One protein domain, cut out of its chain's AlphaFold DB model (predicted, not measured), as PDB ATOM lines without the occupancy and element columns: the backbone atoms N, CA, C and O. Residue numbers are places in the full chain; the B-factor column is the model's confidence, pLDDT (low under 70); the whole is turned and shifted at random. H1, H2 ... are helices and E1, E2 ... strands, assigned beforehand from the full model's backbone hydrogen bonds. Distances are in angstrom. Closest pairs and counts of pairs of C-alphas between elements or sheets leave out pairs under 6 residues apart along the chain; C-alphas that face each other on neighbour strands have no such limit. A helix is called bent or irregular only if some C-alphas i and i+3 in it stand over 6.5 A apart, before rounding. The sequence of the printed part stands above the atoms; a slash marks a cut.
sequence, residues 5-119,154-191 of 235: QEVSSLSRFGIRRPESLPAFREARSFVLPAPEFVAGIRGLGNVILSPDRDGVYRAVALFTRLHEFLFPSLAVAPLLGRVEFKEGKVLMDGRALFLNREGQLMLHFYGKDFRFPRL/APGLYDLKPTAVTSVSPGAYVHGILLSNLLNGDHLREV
ATOM      1  N   GLN A   5       7.338  17.631 -22.962       64.25
ATOM      2  CA  GLN A   5       6.509  16.620 -23.634       64.25
ATOM      3  C   GLN A   5       5.252  17.209 -24.295       64.25
ATOM      4  O   GLN A   5       4.848  16.756 -25.367       64.25
ATOM      5  N   GLU A   6       4.659  18.239 -23.688       72.25
ATOM      6  CA  GLU A   6       3.490  18.928 -24.236       72.25
ATOM      7  C   GLU A   6       3.884  19.687 -25.510       72.25
ATOM      8  O   GLU A   6       3.236  19.525 -26.538       72.25
ATOM      9  N   VAL A   7       5.014  20.402 -25.498       70.00
ATOM     10  CA  VAL A   7       5.542  21.108 -26.683       70.00
ATOM     11  C   VAL A   7       5.856  20.143 -27.835       70.00
ATOM     12  O   VAL A   7       5.490  20.407 -28.980       70.00
ATOM     13  N   SER A   8       6.477  18.997 -27.538       75.44
ATOM     14  CA  SER A   8       6.764  17.959 -28.542       75.44
ATOM     15  C   SER A   8       5.478  17.425 -29.189       75.44
ATOM     16  O   SER A   8       5.363  17.380 -30.415       75.44
ATOM     17  N   SER A   9       4.460  17.125 -28.377       76.38
ATOM     18  CA  SER A   9       3.158  16.649 -28.867       76.38
ATOM     19  C   SER A   9       2.452  17.694 -29.735       76.38
ATOM     20  O   SER A   9       1.902  17.351 -30.782       76.38
ATOM     21  N   LEU A  10       2.515  18.973 -29.349       78.06
ATOM     22  CA  LEU A  10       1.955  20.066 -30.148       78.06
ATOM     23  C   LEU A  10       2.615  20.153 -31.527       78.06
ATOM     24  O   LEU A  10       1.921  20.320 -32.523       78.06
ATOM     25  N   SER A  11       3.935  19.981 -31.596       77.50
ATOM     26  CA  SER A  11       4.667  20.006 -32.866       77.50
ATOM     27  C   SER A  11       4.407  18.780 -33.750       77.50
ATOM     28  O   SER A  11       4.415  18.897 -34.972       77.50
ATOM     29  N   ARG A  12       4.149  17.613 -33.141       83.00
ATOM     30  CA  ARG A  12       3.898  16.347 -33.850       83.00
ATOM     31  C   ARG A  12       2.510  16.295 -34.482       83.00
ATOM     32  O   ARG A  12       2.365  15.756 -35.574       83.00
ATOM     33  N   PHE A  13       1.494  16.794 -33.781       86.06
ATOM     34  CA  PHE A  13       0.092  16.655 -34.196       86.06
ATOM     35  C   PHE A  13      -0.558  17.967 -34.638       86.06
ATOM     36  O   PHE A  13      -1.634  17.944 -35.235       86.06
ATOM     37  N   GLY A  14       0.066  19.102 -34.335       83.19
ATOM     38  CA  GLY A  14      -0.407  20.411 -34.752       83.19
ATOM     39  C   GLY A  14      -0.096  20.669 -36.219       83.19
ATOM     40  O   GLY A  14       1.044  20.547 -36.667       83.19
ATOM     41  N   ILE A  15      -1.108  21.088 -36.969       85.44
ATOM     42  CA  ILE A  15      -0.933  21.554 -38.343       85.44
ATOM     43  C   ILE A  15      -0.462  23.004 -38.267       85.44
ATOM     44  O   ILE A  15      -1.140  23.839 -37.661       85.44
ATOM     45  N   ARG A  16       0.697  23.322 -38.858       81.38
ATOM     46  CA  ARG A  16       1.150  24.719 -38.952       81.38
ATOM     47  C   ARG A  16       0.124  25.519 -39.729       81.38
ATOM     48  O   ARG A  16      -0.250  25.115 -40.826       81.38
ATOM     49  N   ARG A  17      -0.309  26.638 -39.159       71.44
ATOM     50  CA  ARG A  17      -1.335  27.504 -39.732       71.44
ATOM     51  C   ARG A  17      -0.935  28.020 -41.132       71.44
ATOM     52  O   ARG A  17       0.033  28.767 -41.230       71.44
ATOM     53  N   PRO A  18      -1.700  27.701 -42.193       67.56
ATOM     54  CA  PRO A  18      -1.655  28.437 -43.454       67.56
ATOM     55  C   PRO A  18      -2.085  29.902 -43.269       67.56
ATOM     56  O   PRO A  18      -3.031  30.182 -42.529       67.56
ATOM     57  N   GLU A  19      -1.430  30.831 -43.969       59.75
ATOM     58  CA  GLU A  19      -1.651  32.284 -43.839       59.75
ATOM     59  C   GLU A  19      -3.089  32.717 -44.179       59.75
ATOM     60  O   GLU A  19      -3.651  33.596 -43.525       59.75
ATOM     61  N   SER A  20      -3.730  32.055 -45.147       59.88
ATOM     62  CA  SER A  20      -5.104  32.335 -45.567       59.88
ATOM     63  C   SER A  20      -6.064  31.277 -45.017       59.88
ATOM     64  O   SER A  20      -6.248  30.236 -45.644       59.88
ATOM     65  N   LEU A  21      -6.695  31.502 -43.865       65.12
ATOM     66  CA  LEU A  21      -7.714  30.586 -43.339       65.12
ATOM     67  C   LEU A  21      -8.939  31.307 -42.788       65.12
ATOM     68  O   LEU A  21      -8.824  32.453 -42.344       65.12
ATOM     69  N   PRO A  22     -10.102  30.627 -42.763       63.78
ATOM     70  CA  PRO A  22     -11.255  31.112 -42.027       63.78
ATOM     71  C   PRO A  22     -10.913  31.246 -40.538       63.78
ATOM     72  O   PRO A  22     -10.008  30.584 -40.019       63.78
ATOM     73  N   ALA A  23     -11.629  32.128 -39.840       73.25
ATOM     74  CA  ALA A  23     -11.391  32.389 -38.428       73.25
ATOM     75  C   ALA A  23     -11.829  31.181 -37.584       73.25
ATOM     76  O   ALA A  23     -12.980  31.071 -37.176       73.25
ATOM     77  N   PHE A  24     -10.902  30.261 -37.320       83.75
ATOM     78  CA  PHE A  24     -11.121  29.175 -36.369       83.75
ATOM     79  C   PHE A  24     -11.086  29.698 -34.935       83.75
ATOM     80  O   PHE A  24     -10.280  30.568 -34.586       83.75
ATOM     81  N   ARG A  25     -11.931  29.118 -34.079       84.25
ATOM     82  CA  ARG A  25     -11.928  29.425 -32.646       84.25
ATOM     83  C   ARG A  25     -10.582  29.080 -32.016       84.25
ATOM     84  O   ARG A  25      -9.986  28.050 -32.327       84.25
ATOM     85  N   GLU A  26     -10.143  29.935 -31.102       87.69
ATOM     86  CA  GLU A  26      -8.925  29.737 -30.323       87.69
ATOM     87  C   GLU A  26      -9.239  29.066 -28.984       87.69
ATOM     88  O   GLU A  26     -10.089  29.530 -28.220       87.69
ATOM     89  N   ALA A  27      -8.539  27.972 -28.700       87.56
ATOM     90  CA  ALA A  27      -8.525  27.346 -27.391       87.56
ATOM     91  C   ALA A  27      -7.522  28.059 -26.477       87.56
ATOM     92  O   ALA A  27      -6.400  28.361 -26.875       87.56
ATOM     93  N   ARG A  28      -7.924  28.287 -25.224       86.19
ATOM     94  CA  ARG A  28      -7.075  28.917 -24.198       86.19
ATOM     95  C   ARG A  28      -6.182  27.919 -23.466       86.19
ATOM     96  O   ARG A  28      -5.160  28.294 -22.905       86.19
ATOM     97  N   SER A  29      -6.595  26.659 -23.433       87.31
ATOM     98  CA  SER A  29      -5.911  25.581 -22.734       87.31
ATOM     99  C   SER A  29      -6.137  24.261 -23.460       87.31
ATOM    100  O   SER A  29      -7.007  24.142 -24.326       87.31
ATOM    101  N   PHE A  30      -5.333  23.267 -23.106       89.00
ATOM    102  CA  PHE A  30      -5.437  21.915 -23.624       89.00
ATOM    103  C   PHE A  30      -5.093  20.922 -22.519       89.00
ATOM    104  O   PHE A  30      -4.364  21.242 -21.579       89.00
ATOM    105  N   VAL A  31      -5.619  19.711 -22.656       89.00
ATOM    106  CA  VAL A  31      -5.272  18.563 -21.820       89.00
ATOM    107  C   VAL A  31      -4.917  17.435 -22.771       89.00
ATOM    108  O   VAL A  31      -5.691  17.121 -23.674       89.00
ATOM    109  N   LEU A  32      -3.724  16.869 -22.607       88.56
ATOM    110  CA  LEU A  32      -3.297  15.729 -23.409       88.56
ATOM    111  C   LEU A  32      -3.831  14.423 -22.807       88.56
ATOM    112  O   LEU A  32      -3.991  14.336 -21.587       88.56
ATOM    113  N   PRO A  33      -4.078  13.398 -23.643       88.31
ATOM    114  CA  PRO A  33      -4.310  12.041 -23.162       88.31
ATOM    115  C   PRO A  33      -3.122  11.517 -22.349       88.31
ATOM    116  O   PRO A  33      -2.027  12.085 -22.391       88.31
ATOM    117  N   ALA A  34      -3.325  10.394 -21.654       88.75
ATOM    118  CA  ALA A  34      -2.243   9.742 -20.927       88.75
ATOM    119  C   ALA A  34      -1.054   9.431 -21.869       88.75
ATOM    120  O   ALA A  34      -1.285   9.088 -23.040       88.75
ATOM    121  N   PRO A  35       0.204   9.587 -21.411       86.44
ATOM    122  CA  PRO A  35       1.392   9.508 -22.268       86.44
ATOM    123  C   PRO A  35       1.498   8.217 -23.090       86.44
ATOM    124  O   PRO A  35       1.976   8.242 -24.226       86.44
ATOM    125  N   GLU A  36       1.004   7.109 -22.544       87.69
ATOM    126  CA  GLU A  36       0.977   5.786 -23.167       87.69
ATOM    127  C   GLU A  36       0.147   5.795 -24.457       87.69
ATOM    128  O   GLU A  36       0.554   5.220 -25.468       87.69
ATOM    129  N   PHE A  37      -0.979   6.517 -24.465       86.19
ATOM    130  CA  PHE A  37      -1.778   6.703 -25.675       86.19
ATOM    131  C   PHE A  37      -1.069   7.625 -26.665       86.19
ATOM    132  O   PHE A  37      -1.019   7.329 -27.856       86.19
ATOM    133  N   VAL A  38      -0.476   8.724 -26.191       87.62
ATOM    134  CA  VAL A  38       0.183   9.714 -27.063       87.62
ATOM    135  C   VAL A  38       1.356   9.105 -27.846       87.62
ATOM    136  O   VAL A  38       1.595   9.479 -28.997       87.62
ATOM    137  N   ALA A  39       2.066   8.137 -27.264       86.19
ATOM    138  CA  ALA A  39       3.160   7.446 -27.939       86.19
ATOM    139  C   ALA A  39       2.686   6.672 -29.188       86.19
ATOM    140  O   ALA A  39       3.289   6.817 -30.256       86.19
ATOM    141  N   GLY A  40       1.588   5.912 -29.071       86.94
ATOM    142  CA  GLY A  40       1.128   4.952 -30.086       86.94
ATOM    143  C   GLY A  40       0.091   5.463 -31.095       86.94
ATOM    144  O   GLY A  40      -0.262   4.742 -32.025       86.94
ATOM    145  N   ILE A  41      -0.417   6.687 -30.942       90.38
ATOM    146  CA  ILE A  41      -1.449   7.229 -31.840       90.38
ATOM    147  C   ILE A  41      -0.876   7.810 -33.139       90.38
ATOM    148  O   ILE A  41       0.191   8.427 -33.181       90.38
ATOM    149  N   ARG A  42      -1.657   7.674 -34.216       87.75
ATOM    150  CA  ARG A  42      -1.367   8.289 -35.520       87.75
ATOM    151  C   ARG A  42      -1.739   9.773 -35.576       87.75
ATOM    152  O   ARG A  42      -1.129  10.518 -36.331       87.75
ATOM    153  N   GLY A  43      -2.724  10.202 -34.790       88.94
ATOM    154  CA  GLY A  43      -3.215  11.577 -34.784       88.94
ATOM    155  C   GLY A  43      -3.953  11.921 -33.497       88.94
ATOM    156  O   GLY A  43      -4.468  11.032 -32.819       88.94
ATOM    157  N   LEU A  44      -4.012  13.215 -33.183       90.62
ATOM    158  CA  LEU A  44      -4.809  13.768 -32.090       90.62
ATOM    159  C   LEU A  44      -5.946  14.608 -32.658       90.62
ATOM    160  O   LEU A  44      -5.741  15.385 -33.586       90.62
ATOM    161  N   GLY A  45      -7.123  14.484 -32.050       91.19
ATOM    162  CA  GLY A  45      -8.269  15.335 -32.330       91.19
ATOM    163  C   GLY A  45      -8.886  15.852 -31.039       91.19
ATOM    164  O   GLY A  45      -8.948  15.137 -30.041       91.19
ATOM    165  N   ASN A  46      -9.335  17.102 -31.053       92.19
ATOM    166  CA  ASN A  46     -10.008  17.701 -29.908       92.19
ATOM    167  C   ASN A  46     -11.498  17.313 -29.873       92.19
ATOM    168  O   ASN A  46     -12.135  17.131 -30.909       92.19
ATOM    169  N   VAL A  47     -12.067  17.216 -28.675       90.88
ATOM    170  CA  VAL A  47     -13.484  16.862 -28.450       90.88
ATOM    171  C   VAL A  47     -14.348  18.089 -28.145       90.88
ATOM    172  O   VAL A  47     -15.392  17.997 -27.501       90.88
ATOM    173  N   ILE A  48     -13.894  19.276 -28.552       89.81
ATOM    174  CA  ILE A  48     -14.574  20.520 -28.214       89.81
ATOM    175  C   ILE A  48     -15.838  20.627 -29.062       89.81
ATOM    176  O   ILE A  48     -15.800  20.709 -30.289       89.81
ATOM    177  N   LEU A  49     -16.971  20.692 -28.376       89.50
ATOM    178  CA  LEU A  49     -18.259  21.041 -28.951       89.50
ATOM    179  C   LEU A  49     -18.705  22.345 -28.305       89.50
ATOM    180  O   LEU A  49     -18.677  22.473 -27.081       89.50
ATOM    181  N   SER A  50     -19.137  23.304 -29.115       87.62
ATOM    182  CA  SER A  50     -19.685  24.570 -28.632       87.62
ATOM    183  C   SER A  50     -21.136  24.707 -29.074       87.62
ATOM    184  O   SER A  50     -21.396  24.514 -30.262       87.62
ATOM    185  N   PRO A  51     -22.059  25.047 -28.164       89.06
ATOM    186  CA  PRO A  51     -23.429  25.324 -28.547       89.06
ATOM    187  C   PRO A  51     -23.533  26.681 -29.251       89.06
ATOM    188  O   PRO A  51     -22.655  27.546 -29.124       89.06
ATOM    189  N   ASP A  52     -24.645  26.870 -29.947       88.38
ATOM    190  CA  ASP A  52     -25.099  28.182 -30.387       88.38
ATOM    191  C   ASP A  52     -25.546  29.029 -29.179       88.38
ATOM    192  O   ASP A  52     -25.569  28.573 -28.032       88.38
ATOM    193  N   ARG A  53     -25.925  30.289 -29.426       87.25
ATOM    194  CA  ARG A  53     -26.338  31.238 -28.371       87.25
ATOM    195  C   ARG A  53     -27.526  30.755 -27.531       87.25
ATOM    196  O   ARG A  53     -27.683  31.211 -26.407       87.25
ATOM    197  N   ASP A  54     -28.344  29.864 -28.075       87.19
ATOM    198  CA  ASP A  54     -29.515  29.275 -27.423       87.19
ATOM    199  C   ASP A  54     -29.226  27.923 -26.743       87.19
ATOM    200  O   ASP A  54     -30.146  27.270 -26.258       87.19
ATOM    201  N   GLY A  55     -27.963  27.488 -26.692       87.06
ATOM    202  CA  GLY A  55     -27.567  26.234 -26.046       87.06
ATOM    203  C   GLY A  55     -27.676  24.990 -26.936       87.06
ATOM    204  O   GLY A  55     -27.294  23.902 -26.498       87.06
ATOM    205  N   VAL A  56     -28.147  25.126 -28.181       90.19
ATOM    206  CA  VAL A  56     -28.323  24.001 -29.109       90.19
ATOM    207  C   VAL A  56     -27.070  23.802 -29.961       90.19
ATOM    208  O   VAL A  56     -26.495  24.741 -30.504       90.19
ATOM    209  N   TYR A  57     -26.647  22.553 -30.114       91.69
ATOM    210  CA  TYR A  57     -25.491  22.165 -30.915       91.69
ATOM    211  C   TYR A  57     -25.925  21.904 -32.361       91.69
ATOM    212  O   TYR A  57     -26.478  20.844 -32.670       91.69
ATOM    213  N   ARG A  58     -25.680  22.877 -33.248       92.69
ATOM    214  CA  ARG A  58     -26.008  22.786 -34.686       92.69
ATOM    215  C   ARG A  58     -24.788  22.727 -35.594       92.69
ATOM    216  O   ARG A  58     -24.851  22.117 -36.657       92.69
ATOM    217  N   ALA A  59     -23.682  23.335 -35.177       92.56
ATOM    218  CA  ALA A  59     -22.459  23.411 -35.959       92.56
ATOM    219  C   ALA A  59     -21.237  23.006 -35.132       92.56
ATOM    220  O   ALA A  59     -21.182  23.218 -33.918       92.56
ATOM    221  N   VAL A  60     -20.227  22.442 -35.792       93.50
ATOM    222  CA  VAL A  60     -18.998  21.975 -35.135       93.50
ATOM    223  C   VAL A  60     -17.774  22.528 -35.846       93.50
ATOM    224  O   VAL A  60     -17.685  22.491 -37.070       93.50
ATOM    225  N   ALA A  61     -16.821  23.053 -35.073       92.69
ATOM    226  CA  ALA A  61     -15.544  23.523 -35.598       92.69
ATOM    227  C   ALA A  61     -14.722  22.337 -36.120       92.69
ATOM    228  O   ALA A  61     -14.497  21.367 -35.396       92.69
ATOM    229  N   LEU A  62     -14.261  22.411 -37.373       92.31
ATOM    230  CA  LEU A  62     -13.411  21.354 -37.936       92.31
ATOM    231  C   LEU A  62     -12.005  21.385 -37.345       92.31
ATOM    232  O   LEU A  62     -11.409  20.338 -37.101       92.31
ATOM    233  N   PHE A  63     -11.515  22.595 -37.093       92.25
ATOM    234  CA  PHE A  63     -10.216  22.862 -36.508       92.25
ATOM    235  C   PHE A  63     -10.359  23.839 -35.351       92.25
ATOM    236  O   PHE A  63     -11.224  24.718 -35.343       92.25
ATOM    237  N   THR A  64      -9.482  23.693 -34.371       91.62
ATOM    238  CA  THR A  64      -9.343  24.610 -33.249       91.62
ATOM    239  C   THR A  64      -7.924  25.134 -33.236       91.62
ATOM    240  O   THR A  64      -6.965  24.363 -33.324       91.62
ATOM    241  N   ARG A  65      -7.786  26.454 -33.149       89.50
ATOM    242  CA  ARG A  65      -6.487  27.104 -33.059       89.50
ATOM    243  C   ARG A  65      -5.966  27.003 -31.637       89.50
ATOM    244  O   ARG A  65      -6.687  27.294 -30.687       89.50
ATOM    245  N   LEU A  66      -4.709  26.622 -31.505       88.00
ATOM    246  CA  LEU A  66      -3.977  26.642 -30.253       88.00
ATOM    247  C   LEU A  66      -2.595  27.225 -30.546       88.00
ATOM    248  O   LEU A  66      -1.732  26.544 -31.103       88.00
ATOM    249  N   HIS A  67      -2.399  28.493 -30.178       84.06
ATOM    250  CA  HIS A  67      -1.222  29.280 -30.558       84.06
ATOM    251  C   HIS A  67      -1.043  29.306 -32.095       84.06
ATOM    252  O   HIS A  67      -1.963  29.713 -32.812       84.06
ATOM    253  N   GLU A  68       0.106  28.838 -32.591       84.31
ATOM    254  CA  GLU A  68       0.482  28.782 -34.016       84.31
ATOM    255  C   GLU A  68      -0.005  27.515 -34.741       84.31
ATOM    256  O   GLU A  68       0.190  27.353 -35.950       84.31
ATOM    257  N   PHE A  69      -0.635  26.595 -34.008       88.31
ATOM    258  CA  PHE A  69      -1.054  25.299 -34.524       88.31
ATOM    259  C   PHE A  69      -2.573  25.201 -34.642       88.31
ATOM    260  O   PHE A  69      -3.334  25.756 -33.845       88.31
ATOM    261  N   LEU A  70      -3.015  24.439 -35.634       89.62
ATOM    262  CA  LEU A  70      -4.393  24.007 -35.794       89.62
ATOM    263  C   LEU A  70      -4.500  22.539 -35.413       89.62
ATOM    264  O   LEU A  70      -3.765  21.694 -35.925       89.62
ATOM    265  N   PHE A  71      -5.450  22.246 -34.535       91.81
ATOM    266  CA  PHE A  71      -5.781  20.890 -34.131       91.81
ATOM    267  C   PHE A  71      -7.129  20.504 -34.724       91.81
ATOM    268  O   PHE A  71      -8.100  21.245 -34.534       91.81
ATOM    269  N   PRO A  72      -7.231  19.367 -35.428       93.62
ATOM    270  CA  PRO A  72      -8.512  18.898 -35.933       93.62
ATOM    271  C   PRO A  72      -9.438  18.520 -34.776       93.62
ATOM    272  O   PRO A  72      -8.986  18.221 -33.665       93.62
ATOM    273  N   SER A  73     -10.740  18.492 -35.031       93.50
ATOM    274  CA  SER A  73     -11.683  17.822 -34.139       93.50
ATOM    275  C   SER A  73     -11.503  16.300 -34.202       93.50
ATOM    276  O   SER A  73     -10.924  15.766 -35.152       93.50
ATOM    277  N   LEU A  74     -12.022  15.581 -33.206       93.62
ATOM    278  CA  LEU A  74     -11.966  14.117 -33.125       93.62
ATOM    279  C   LEU A  74     -12.470  13.438 -34.411       93.62
ATOM    280  O   LEU A  74     -11.882  12.460 -34.860       93.62
ATOM    281  N   ALA A  75     -13.524  13.982 -35.021       93.50
ATOM    282  CA  ALA A  75     -14.102  13.458 -36.257       93.50
ATOM    283  C   ALA A  75     -13.226  13.724 -37.495       93.50
ATOM    284  O   ALA A  75     -13.257  12.953 -38.447       93.50
ATOM    285  N   VAL A  76     -12.435  14.801 -37.491       93.94
ATOM    286  CA  VAL A  76     -11.589  15.207 -38.627       93.94
ATOM    287  C   VAL A  76     -10.201  14.568 -38.558       93.94
ATOM    288  O   VAL A  76      -9.613  14.278 -39.595       93.94
ATOM    289  N   ALA A  77      -9.681  14.295 -37.357       93.81
ATOM    290  CA  ALA A  77      -8.360  13.699 -37.146       93.81
ATOM    291  C   ALA A  77      -8.063  12.451 -38.013       93.81
ATOM    292  O   ALA A  77      -6.999  12.419 -38.636       93.81
ATOM    293  N   PRO A  78      -8.959  11.446 -38.130       93.06
ATOM    294  CA  PRO A  78      -8.700  10.284 -38.987       93.06
ATOM    295  C   PRO A  78      -8.790  10.597 -40.490       93.06
ATOM    296  O   PRO A  78      -8.306   9.816 -41.306       93.06
ATOM    297  N   LEU A  79      -9.385  11.732 -40.861       93.69
ATOM    298  CA  LEU A  79      -9.588  12.173 -42.241       93.69
ATOM    299  C   LEU A  79      -8.539  13.186 -42.708       93.69
ATOM    300  O   LEU A  79      -8.618  13.637 -43.844       93.69
ATOM    301  N   LEU A  80      -7.549  13.536 -41.882       90.88
ATOM    302  CA  LEU A  80      -6.568  14.577 -42.210       90.88
ATOM    303  C   LEU A  80      -5.861  14.371 -43.553       90.88
ATOM    304  O   LEU A  80      -5.612  15.344 -44.252       90.88
ATOM    305  N   GLY A  81      -5.579  13.125 -43.943       89.56
ATOM    306  CA  GLY A  81      -4.959  12.825 -45.241       89.56
ATOM    307  C   GLY A  81      -5.842  13.121 -46.460       89.56
ATOM    308  O   GLY A  81      -5.359  13.041 -47.581       89.56
ATOM    309  N   ARG A  82      -7.124  13.436 -46.246       91.69
ATOM    310  CA  ARG A  82      -8.105  13.826 -47.270       91.69
ATOM    311  C   ARG A  82      -8.437  15.314 -47.229       91.69
ATOM    312  O   ARG A  82      -9.243  15.776 -48.035       91.69
ATOM    313  N   VAL A  83      -7.890  16.041 -46.251       91.06
ATOM    314  CA  VAL A  83      -8.176  17.457 -46.034       91.06
ATOM    315  C   VAL A  83      -7.024  18.300 -46.554       91.06
ATOM    316  O   VAL A  83      -5.875  18.119 -46.159       91.06
ATOM    317  N   GLU A  84      -7.355  19.268 -47.397       89.81
ATOM    318  CA  GLU A  84      -6.401  20.201 -47.983       89.81
ATOM    319  C   GLU A  84      -6.810  21.640 -47.683       89.81
ATOM    320  O   GLU A  84      -7.992  21.980 -47.621       89.81
ATOM    321  N   PHE A  85      -5.820  22.512 -47.520       87.94
ATOM    322  CA  PHE A  85      -6.041  23.945 -47.367       87.94
ATOM    323  C   PHE A  85      -5.600  24.650 -48.645       87.94
ATOM    324  O   PHE A  85      -4.419  24.625 -48.988       87.94
ATOM    325  N   LYS A  86      -6.539  25.288 -49.350       85.88
ATOM    326  CA  LYS A  86      -6.260  26.010 -50.599       85.88
ATOM    327  C   LYS A  86      -7.095  27.284 -50.673       85.88
ATOM    328  O   LYS A  86      -8.297  27.244 -50.425       85.88
ATOM    329  N   GLU A  87      -6.457  28.408 -51.010       80.44
ATOM    330  CA  GLU A  87      -7.123  29.702 -51.263       80.44
ATOM    331  C   GLU A  87      -8.102  30.140 -50.152       80.44
ATOM    332  O   GLU A  87      -9.234  30.546 -50.418       80.44
ATOM    333  N   GLY A  88      -7.720  30.013 -48.877       78.81
ATOM    334  CA  GLY A  88      -8.625  30.400 -47.787       78.81
ATOM    335  C   GLY A  88      -9.748  29.410 -47.489       78.81
ATOM    336  O   GLY A  88     -10.616  29.719 -46.674       78.81
ATOM    337  N   LYS A  89      -9.772  28.241 -48.134       84.56
ATOM    338  CA  LYS A  89     -10.822  27.229 -47.980       84.56
ATOM    339  C   LYS A  89     -10.242  25.917 -47.477       84.56
ATOM    340  O   LYS A  89      -9.086  25.582 -47.728       84.56
ATOM    341  N   VAL A  90     -11.093  25.170 -46.783       89.31
ATOM    342  CA  VAL A  90     -10.841  23.776 -46.426       89.31
ATOM    343  C   VAL A  90     -11.500  22.914 -47.489       89.31
ATOM    344  O   VAL A  90     -12.698  23.058 -47.736       89.31
ATOM    345  N   LEU A  91     -10.725  22.054 -48.132       90.62
ATOM    346  CA  LEU A  91     -11.203  21.093 -49.108       90.62
ATOM    347  C   LEU A  91     -11.139  19.698 -48.498       90.62
ATOM    348  O   LEU A  91     -10.216  19.390 -47.750       90.62
ATOM    349  N   MET A  92     -12.115  18.864 -48.828       91.31
ATOM    350  CA  MET A  92     -12.117  17.444 -48.515       91.31
ATOM    351  C   MET A  92     -12.333  16.667 -49.806       91.31
ATOM    352  O   MET A  92     -13.311  16.922 -50.513       91.31
ATOM    353  N   ASP A  93     -11.398  15.775 -50.142       89.50
ATOM    354  CA  ASP A  93     -11.411  15.012 -51.398       89.50
ATOM    355  C   ASP A  93     -11.623  15.930 -52.632       89.50
ATOM    356  O   ASP A  93     -12.447  15.674 -53.513       89.50
ATOM    357  N   GLY A  94     -10.929  17.078 -52.652       87.00
ATOM    358  CA  GLY A  94     -11.009  18.091 -53.716       87.00
ATOM    359  C   GLY A  94     -12.263  18.981 -53.705       87.00
ATOM    360  O   GLY A  94     -12.368  19.899 -54.522       87.00
ATOM    361  N   ARG A  95     -13.215  18.772 -52.786       89.31
ATOM    362  CA  ARG A  95     -14.445  19.579 -52.666       89.31
ATOM    363  C   ARG A  95     -14.326  20.597 -51.542       89.31
ATOM    364  O   ARG A  95     -13.988  20.244 -50.421       89.31
ATOM    365  N   ALA A  96     -14.654  21.859 -51.812       89.19
ATOM    366  CA  ALA A  96     -14.652  22.895 -50.781       89.19
ATOM    367  C   ALA A  96     -15.767  22.664 -49.748       89.19
ATOM    368  O   ALA A  96     -16.942  22.564 -50.108       89.19
ATOM    369  N   LEU A  97     -15.399  22.630 -48.468       91.12
ATOM    370  CA  LEU A  97     -16.337  22.595 -47.351       91.12
ATOM    371  C   LEU A  97     -16.869  24.003 -47.075       91.12
ATOM    372  O   LEU A  97     -16.110  24.976 -47.001       91.12
ATOM    373  N   PHE A  98     -18.183  24.116 -46.895       88.94
ATOM    374  CA  PHE A  98     -18.827  25.391 -46.599       88.94
ATOM    375  C   PHE A  98     -18.858  25.632 -45.093       88.94
ATOM    376  O   PHE A  98     -19.768  25.189 -44.396       88.94
ATOM    377  N   LEU A  99     -17.846  26.341 -44.600       89.88
ATOM    378  CA  LEU A  99     -17.747  26.730 -43.196       89.88
ATOM    379  C   LEU A  99     -18.416  28.084 -42.950       89.88
ATOM    380  O   LEU A  99     -18.400  28.963 -43.816       89.88
ATOM    381  N   ASN A 100     -18.980  28.256 -41.756       86.38
ATOM    382  CA  ASN A 100     -19.444  29.557 -41.285       86.38
ATOM    383  C   ASN A 100     -18.255  30.486 -40.952       86.38
ATOM    384  O   ASN A 100     -17.083  30.123 -41.104       86.38
ATOM    385  N   ARG A 101     -18.550  31.711 -40.498       81.38
ATOM    386  CA  ARG A 101     -17.521  32.726 -40.198       81.38
ATOM    387  C   ARG A 101     -16.571  32.295 -39.080       81.38
ATOM    388  O   ARG A 101     -15.426  32.735 -39.065       81.38
ATOM    389  N   GLU A 102     -17.033  31.423 -38.194       80.75
ATOM    390  CA  GLU A 102     -16.310  30.865 -37.052       80.75
ATOM    391  C   GLU A 102     -15.581  29.541 -37.377       80.75
ATOM    392  O   GLU A 102     -15.098  28.854 -36.468       80.75
ATOM    393  N   GLY A 103     -15.519  29.146 -38.656       86.56
ATOM    394  CA  GLY A 103     -14.840  27.924 -39.097       86.56
ATOM    395  C   GLY A 103     -15.571  26.631 -38.714       86.56
ATOM    396  O   GLY A 103     -14.945  25.574 -38.581       86.56
ATOM    397  N   GLN A 104     -16.884  26.708 -38.502       91.31
ATOM    398  CA  GLN A 104     -17.744  25.586 -38.137       91.31
ATOM    399  C   GLN A 104     -18.517  25.067 -39.350       91.31
ATOM    400  O   GLN A 104     -18.982  25.835 -40.192       91.31
ATOM    401  N   LEU A 105     -18.672  23.749 -39.414       93.56
ATOM    402  CA  LEU A 105     -19.524  23.062 -40.375       93.56
ATOM    403  C   LEU A 105     -20.921  22.898 -39.769       93.56
ATOM    404  O   LEU A 105     -21.040  22.407 -38.642       93.56
ATOM    405  N   MET A 106     -21.962  23.290 -40.502       94.12
ATOM    406  CA  MET A 106     -23.346  23.082 -40.072       94.12
ATOM    407  C   MET A 106     -23.736  21.617 -40.288       94.12
ATOM    408  O   MET A 106     -23.599  21.077 -41.388       94.12
ATOM    409  N   LEU A 107     -24.218  20.970 -39.232       94.38
ATOM    410  CA  LEU A 107     -24.536  19.550 -39.259       94.38
ATOM    411  C   LEU A 107     -25.910  19.290 -39.873       94.38
ATOM    412  O   LEU A 107     -26.877  20.003 -39.601       94.38
ATOM    413  N   HIS A 108     -25.997  18.212 -40.641       94.69
ATOM    414  CA  HIS A 108     -27.254  17.627 -41.080       94.69
ATOM    415  C   HIS A 108     -27.562  16.413 -40.201       94.69
ATOM    416  O   HIS A 108     -26.950  15.354 -40.328       94.69
ATOM    417  N   PHE A 109     -28.519  16.576 -39.286       92.50
ATOM    418  CA  PHE A 109     -28.998  15.487 -38.441       92.50
ATOM    419  C   PHE A 109     -30.064  14.665 -39.174       92.50
ATOM    420  O   PHE A 109     -31.083  15.206 -39.592       92.50
ATOM    421  N   TYR A 110     -29.885  13.346 -39.232       90.44
ATOM    422  CA  TYR A 110     -30.752  12.409 -39.968       90.44
ATOM    423  C   TYR A 110     -32.106  12.088 -39.299       90.44
ATOM    424  O   TYR A 110     -32.726  11.069 -39.595       90.44
ATOM    425  N   GLY A 111     -32.581  12.934 -38.383       86.81
ATOM    426  CA  GLY A 111     -33.840  12.733 -37.660       86.81
ATOM    427  C   GLY A 111     -33.698  12.054 -36.292       86.81
ATOM    428  O   GLY A 111     -32.609  11.686 -35.854       86.81
ATOM    429  N   LYS A 112     -34.821  11.982 -35.561       83.00
ATOM    430  CA  LYS A 112     -34.862  11.644 -34.120       83.00
ATOM    431  C   LYS A 112     -34.602  10.166 -33.825       83.00
ATOM    432  O   LYS A 112     -34.079   9.827 -32.767       83.00
ATOM    433  N   ASP A 113     -34.968   9.307 -34.771       84.19
ATOM    434  CA  ASP A 113     -34.884   7.853 -34.639       84.19
ATOM    435  C   ASP A 113     -33.552   7.307 -35.169       84.19
ATOM    436  O   ASP A 113     -33.219   6.143 -34.941       84.19
ATOM    437  N   PHE A 114     -32.754   8.153 -35.829       87.31
ATOM    438  CA  PHE A 114     -31.453   7.763 -36.342       87.31
ATOM    439  C   PHE A 114     -30.484   7.458 -35.197       87.31
ATOM    440  O   PHE A 114     -30.252   8.268 -34.295       87.31
ATOM    441  N   ARG A 115     -29.886   6.266 -35.238       86.50
ATOM    442  CA  ARG A 115     -28.887   5.824 -34.265       86.50
ATOM    443  C   ARG A 115     -27.774   5.092 -34.988       86.50
ATOM    444  O   ARG A 115     -28.027   4.191 -35.780       86.50
ATOM    445  N   PHE A 116     -26.536   5.434 -34.652       89.81
ATOM    446  CA  PHE A 116     -25.391   4.636 -35.073       89.81
ATOM    447  C   PHE A 116     -25.436   3.248 -34.412       89.81
ATOM    448  O   PHE A 116     -25.866   3.150 -33.255       89.81
ATOM    449  N   PRO A 117     -24.972   2.188 -35.104       90.50
ATOM    450  CA  PRO A 117     -24.778   0.876 -34.499       90.50
ATOM    451  C   PRO A 117     -23.912   0.986 -33.243       90.50
ATOM    452  O   PRO A 117     -22.894   1.679 -33.243       90.50
ATOM    453  N   ARG A 118     -24.320   0.311 -32.167       89.50
ATOM    454  CA  ARG A 118     -23.615   0.340 -30.882       89.50
ATOM    455  C   ARG A 118     -23.087  -1.041 -30.553       89.50
ATOM    456  O   ARG A 118     -23.771  -2.036 -30.778       89.50
ATOM    457  N   LEU A 119     -21.893  -1.069 -29.983       89.81
ATOM    458  CA  LEU A 119     -21.290  -2.252 -29.389       89.81
ATOM    459  C   LEU A 119     -21.034  -1.947 -27.919       89.81
ATOM    460  O   LEU A 119     -20.526  -0.870 -27.595       89.81
ATOM    461  N   ALA A 154     -23.220   6.924 -20.414       69.25
ATOM    462  CA  ALA A 154     -23.918   7.060 -19.141       69.25
ATOM    463  C   ALA A 154     -24.465   8.496 -18.975       69.25
ATOM    464  O   ALA A 154     -23.679   9.443 -19.026       69.25
ATOM    465  N   PRO A 155     -25.776   8.686 -18.722       59.16
ATOM    466  CA  PRO A 155     -26.372  10.020 -18.568       59.16
ATOM    467  C   PRO A 155     -25.752  10.854 -17.435       59.16
ATOM    468  O   PRO A 155     -25.682  12.074 -17.538       59.16
ATOM    469  N   GLY A 156     -25.262  10.197 -16.376       56.97
ATOM    470  CA  GLY A 156     -24.656  10.841 -15.203       56.97
ATOM    471  C   GLY A 156     -23.273  11.457 -15.435       56.97
ATOM    472  O   GLY A 156     -22.707  12.027 -14.510       56.97
ATOM    473  N   LEU A 157     -22.724  11.356 -16.651       64.62
ATOM    474  CA  LEU A 157     -21.428  11.941 -17.000       64.62
ATOM    475  C   LEU A 157     -21.514  13.390 -17.508       64.62
ATOM    476  O   LEU A 157     -20.496  13.958 -17.892       64.62
ATOM    477  N   TYR A 158     -22.719  13.969 -17.542       61.38
ATOM    478  CA  TYR A 158     -22.993  15.335 -18.008       61.38
ATOM    479  C   TYR A 158     -22.542  15.643 -19.456       61.38
ATOM    480  O   TYR A 158     -22.494  16.805 -19.850       61.38
ATOM    481  N   ASP A 159     -22.294  14.629 -20.297       75.31
ATOM    482  CA  ASP A 159     -21.990  14.795 -21.735       75.31
ATOM    483  C   ASP A 159     -23.259  14.850 -22.611       75.31
ATOM    484  O   ASP A 159     -23.306  14.363 -23.743       75.31
ATOM    485  N   LEU A 160     -24.338  15.413 -22.067       76.19
ATOM    486  CA  LEU A 160     -25.592  15.582 -22.790       76.19
ATOM    487  C   LEU A 160     -25.566  16.908 -23.550       76.19
ATOM    488  O   LEU A 160     -25.325  17.979 -22.993       76.19
ATOM    489  N   LYS A 161     -25.806  16.815 -24.851       76.56
ATOM    490  CA  LYS A 161     -25.731  17.899 -25.822       76.56
ATOM    491  C   LYS A 161     -27.096  18.031 -26.492       76.56
ATOM    492  O   LYS A 161     -27.470  17.149 -27.265       76.56
ATOM    493  N   PRO A 162     -27.859  19.098 -26.209       82.25
ATOM    494  CA  PRO A 162     -29.085  19.381 -26.940       82.25
ATOM    495  C   PRO A 162     -28.769  19.615 -28.418       82.25
ATOM    496  O   PRO A 162     -27.982  20.489 -28.762       82.25
ATOM    497  N   THR A 163     -29.363  18.833 -29.305       84.38
ATOM    498  CA  THR A 163     -29.215  18.975 -30.760       84.38
ATOM    499  C   THR A 163     -30.485  19.568 -31.357       84.38
ATOM    500  O   THR A 163     -31.511  19.666 -30.687       84.38
ATOM    501  N   ALA A 164     -30.448  19.932 -32.641       81.00
ATOM    502  CA  ALA A 164     -31.626  20.439 -33.352       81.00
ATOM    503  C   ALA A 164     -32.803  19.441 -33.397       81.00
ATOM    504  O   ALA A 164     -33.922  19.830 -33.717       81.00
ATOM    505  N   VAL A 165     -32.548  18.164 -33.101       84.06
ATOM    506  CA  VAL A 165     -33.526  17.081 -33.231       84.06
ATOM    507  C   VAL A 165     -33.952  16.516 -31.878       84.06
ATOM    508  O   VAL A 165     -35.111  16.148 -31.705       84.06
ATOM    509  N   THR A 166     -33.037  16.435 -30.911       81.44
ATOM    510  CA  THR A 166     -33.324  15.906 -29.572       81.44
ATOM    511  C   THR A 166     -32.613  16.720 -28.497       81.44
ATOM    512  O   THR A 166     -31.449  17.091 -28.645       81.44
ATOM    513  N   SER A 167     -33.293  16.963 -27.376       79.12
ATOM    514  CA  SER A 167     -32.741  17.697 -26.228       79.12
ATOM    515  C   SER A 167     -31.659  16.922 -25.469       79.12
ATOM    516  O   SER A 167     -30.853  17.522 -24.762       79.12
ATOM    517  N   VAL A 168     -31.620  15.597 -25.629       80.06
ATOM    518  CA  VAL A 168     -30.703  14.698 -24.926       80.06
ATOM    519  C   VAL A 168     -29.971  13.826 -25.943       80.06
ATOM    520  O   VAL A 168     -30.478  12.789 -26.368       80.06
ATOM    521  N   SER A 169     -28.768  14.245 -26.339       80.88
ATOM    522  CA  SER A 169     -27.861  13.451 -27.179       80.88
ATOM    523  C   SER A 169     -26.469  13.354 -26.555       80.88
ATOM    524  O   SER A 169     -25.970  14.367 -26.079       80.88
ATOM    525  N   PRO A 170     -25.801  12.188 -26.576       85.38
ATOM    526  CA  PRO A 170     -24.395  12.088 -26.177       85.38
ATOM    527  C   PRO A 170     -23.479  12.923 -27.088       85.38
ATOM    528  O   PRO A 170     -23.718  12.981 -28.298       85.38
ATOM    529  N   GLY A 171     -22.383  13.490 -26.580       84.31
ATOM    530  CA  GLY A 171     -21.417  14.236 -27.402       84.31
ATOM    531  C   GLY A 171     -20.801  13.399 -28.528       84.31
ATOM    532  O   GLY A 171     -20.616  13.873 -29.651       84.31
ATOM    533  N   ALA A 172     -20.599  12.103 -28.281       88.38
ATOM    534  CA  ALA A 172     -20.143  11.147 -29.290       88.38
ATOM    535  C   ALA A 172     -21.077  11.038 -30.503       88.38
ATOM    536  O   ALA A 172     -20.614  10.824 -31.623       88.38
ATOM    537  N   TYR A 173     -22.385  11.223 -30.296       90.25
ATOM    538  CA  TYR A 173     -23.355  11.240 -31.387       90.25
ATOM    539  C   TYR A 173     -23.104  12.427 -32.321       90.25
ATOM    540  O   TYR A 173     -23.082  12.250 -33.535       90.25
ATOM    541  N   VAL A 174     -22.825  13.612 -31.769       91.88
ATOM    542  CA  VAL A 174     -22.520  14.821 -32.553       91.88
ATOM    543  C   VAL A 174     -21.239  14.639 -33.372       91.88
ATOM    544  O   VAL A 174     -21.215  14.973 -34.555       91.88
ATOM    545  N   HIS A 175     -20.191  14.045 -32.788       93.31
ATOM    546  CA  HIS A 175     -18.970  13.706 -33.530       93.31
ATOM    547  C   HIS A 175     -19.212  12.659 -34.627       93.31
ATOM    548  O   HIS A 175     -18.644  12.778 -35.711       93.31
ATOM    549  N   GLY A 176     -20.077  11.671 -34.377       93.81
ATOM    550  CA  GLY A 176     -20.485  10.687 -35.382       93.81
ATOM    551  C   GLY A 176     -21.247  11.314 -36.550       93.81
ATOM    552  O   GLY A 176     -20.954  11.000 -37.702       93.81
ATOM    553  N   ILE A 177     -22.172  12.241 -36.274       94.94
ATOM    554  CA  ILE A 177     -22.897  12.993 -37.311       94.94
ATOM    555  C   ILE A 177     -21.927  13.844 -38.129       94.94
ATOM    556  O   ILE A 177     -21.976  13.789 -39.352       94.94
ATOM    557  N   LEU A 178     -20.998  14.556 -37.482       95.25
ATOM    558  CA  LEU A 178     -19.965  15.310 -38.192       95.25
ATOM    559  C   LEU A 178     -19.149  14.407 -39.128       95.25
ATOM    560  O   LEU A 178     -18.977  14.737 -40.297       95.25
ATOM    561  N   LEU A 179     -18.669  13.266 -38.631       95.31
ATOM    562  CA  LEU A 179     -17.905  12.318 -39.441       95.31
ATOM    563  C   LEU A 179     -18.729  11.798 -40.628       95.31
ATOM    564  O   LEU A 179     -18.235  11.776 -41.752       95.31
ATOM    565  N   SER A 180     -19.992  11.433 -40.394       95.06
ATOM    566  CA  SER A 180     -20.918  10.995 -41.443       95.06
ATOM    567  C   SER A 180     -21.148  12.089 -42.485       95.06
ATOM    568  O   SER A 180     -21.057  11.818 -43.679       95.06
ATOM    569  N   ASN A 181     -21.359  13.338 -42.057       95.12
ATOM    570  CA  ASN A 181     -21.588  14.448 -42.977       95.12
ATOM    571  C   ASN A 181     -20.357  14.795 -43.817       95.12
ATOM    572  O   ASN A 181     -20.492  15.204 -44.972       95.12
ATOM    573  N   LEU A 182     -19.161  14.620 -43.255       94.75
ATOM    574  CA  LEU A 182     -17.903  14.776 -43.981       94.75
ATOM    575  C   LEU A 182     -17.715  13.661 -45.017       94.75
ATOM    576  O   LEU A 182     -17.387  13.948 -46.164       94.75
ATOM    577  N   LEU A 183     -17.971  12.405 -44.642       93.75
ATOM    578  CA  LEU A 183     -17.820  11.253 -45.538       93.75
ATOM    579  C   LEU A 183     -18.860  11.228 -46.668       93.75
ATOM    580  O   LEU A 183     -18.516  10.912 -47.804       93.75
ATOM    581  N   ASN A 184     -20.114  11.570 -46.368       93.25
ATOM    582  CA  ASN A 184     -21.208  11.570 -47.343       93.25
ATOM    583  C   ASN A 184     -21.304  12.887 -48.126       93.25
ATOM    584  O   ASN A 184     -21.912  12.932 -49.194       93.25
ATOM    585  N   GLY A 185     -20.722  13.970 -47.604       91.31
ATOM    586  CA  GLY A 185     -20.823  15.304 -48.192       91.31
ATOM    587  C   GLY A 185     -22.220  15.929 -48.086       91.31
ATOM    588  O   GLY A 185     -22.535  16.818 -48.869       91.31
ATOM    589  N   ASP A 186     -23.049  15.492 -47.135       92.19
ATOM    590  CA  ASP A 186     -24.450  15.912 -46.958       92.19
ATOM    591  C   ASP A 186     -24.645  16.948 -45.833       92.19
ATOM    592  O   ASP A 186     -25.736  17.083 -45.279       92.19
ATOM    593  N   HIS A 187     -23.585  17.685 -45.495       91.81
ATOM    594  CA  HIS A 187     -23.623  18.775 -44.526       91.81
ATOM    595  C   HIS A 187     -24.519  19.928 -44.990       91.81
ATOM    596  O   HIS A 187     -24.676  20.193 -46.186       91.81
ATOM    597  N   LEU A 188     -25.078  20.664 -44.029       91.69
ATOM    598  CA  LEU A 188     -25.882  21.838 -44.341       91.69
ATOM    599  C   LEU A 188     -24.982  23.024 -44.697       91.69
ATOM    600  O   LEU A 188     -23.871  23.182 -44.190       91.69
ATOM    601  N   ARG A 189     -25.501  23.902 -45.554       89.00
ATOM    602  CA  ARG A 189     -24.844  25.147 -45.942       89.00
ATOM    603  C   ARG A 189     -25.750  26.325 -45.627       89.00
ATOM    604  O   ARG A 189     -26.912  26.341 -46.025       89.00
ATOM    605  N   GLU A 190     -25.196  27.348 -44.985       81.69
ATOM    606  CA  GLU A 190     -25.900  28.620 -44.859       81.69
ATOM    607  C   GLU A 190     -26.051  29.290 -46.224       81.69
ATOM    608  O   GLU A 190     -25.085  29.485 -46.972       81.69
ATOM    609  N   VAL A 191     -27.284  29.673 -46.543       82.62
ATOM    610  CA  VAL A 191     -27.576  30.470 -47.730       82.62
ATOM    611  C   VAL A 191     -27.035  31.884 -47.517       82.62
ATOM    612  O   VAL A 191     -27.208  32.482 -46.453       82.62
TER     613      VAL A 191
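Overview. This is residues 5 to 119 and 154 to 191 of the 235 residues of the protein "CHASE2 domain-containing protein" of Desulfobacteraceae bacterium (UniProt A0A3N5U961). What is the shape? Little regular structure: three two-stranded antiparallel ribbons, E1-E6, E2-E3 and E4-E5, among long loops, with H4 beside E1-E6. What builds it? 153 residues are printed, mixed class, ordered H1 H2 E1 E2 E3 H3 E4 E5 E6 H4. It is compact, radius of gyration of the C-alphas 15.6 A, spans 42 by 38 by 29 A.

Arrangement. Which strands pair? E2, residues 63 to 66, and E3, 69 to 72, form a hairpin (N 64 to O 71, 2.8 A). E4, 83 to 86, and E5, 89 to 92, form another (N 84 to O 91, 2.9 A). E1, 59 to 61, and E6, 104 to 106, are antiparallel (N 60 to O 105, 3.0 A). And helices? H4, 171 to 184, comes closest to E1 at C-alphas 178 and 60, 7.4 A. In H3, 77 to 82, irregular with C-alphas 78 and 81 7.7 A apart, 0 of 2 O i to N i+4 pairs but 2 of 3 O i to N i+3 pairs are within hydrogen-bond range.

Along the chain. Where does H1, residues 5 to 13, begin? C-alpha 5 is at (6.509, 16.620, -23.634). Where does H4 end? After 20.1 A, C-alpha 184 is at (-21.208, 11.570, -47.343).

Size, cuts and confidence. Is there a cut? Residues 120 to 153 are not printed; C-alphas 119 and 154 are 14.1 A apart. Where is confidence low? Residues 5, 18 to 22 and 154 to 158 are under 70.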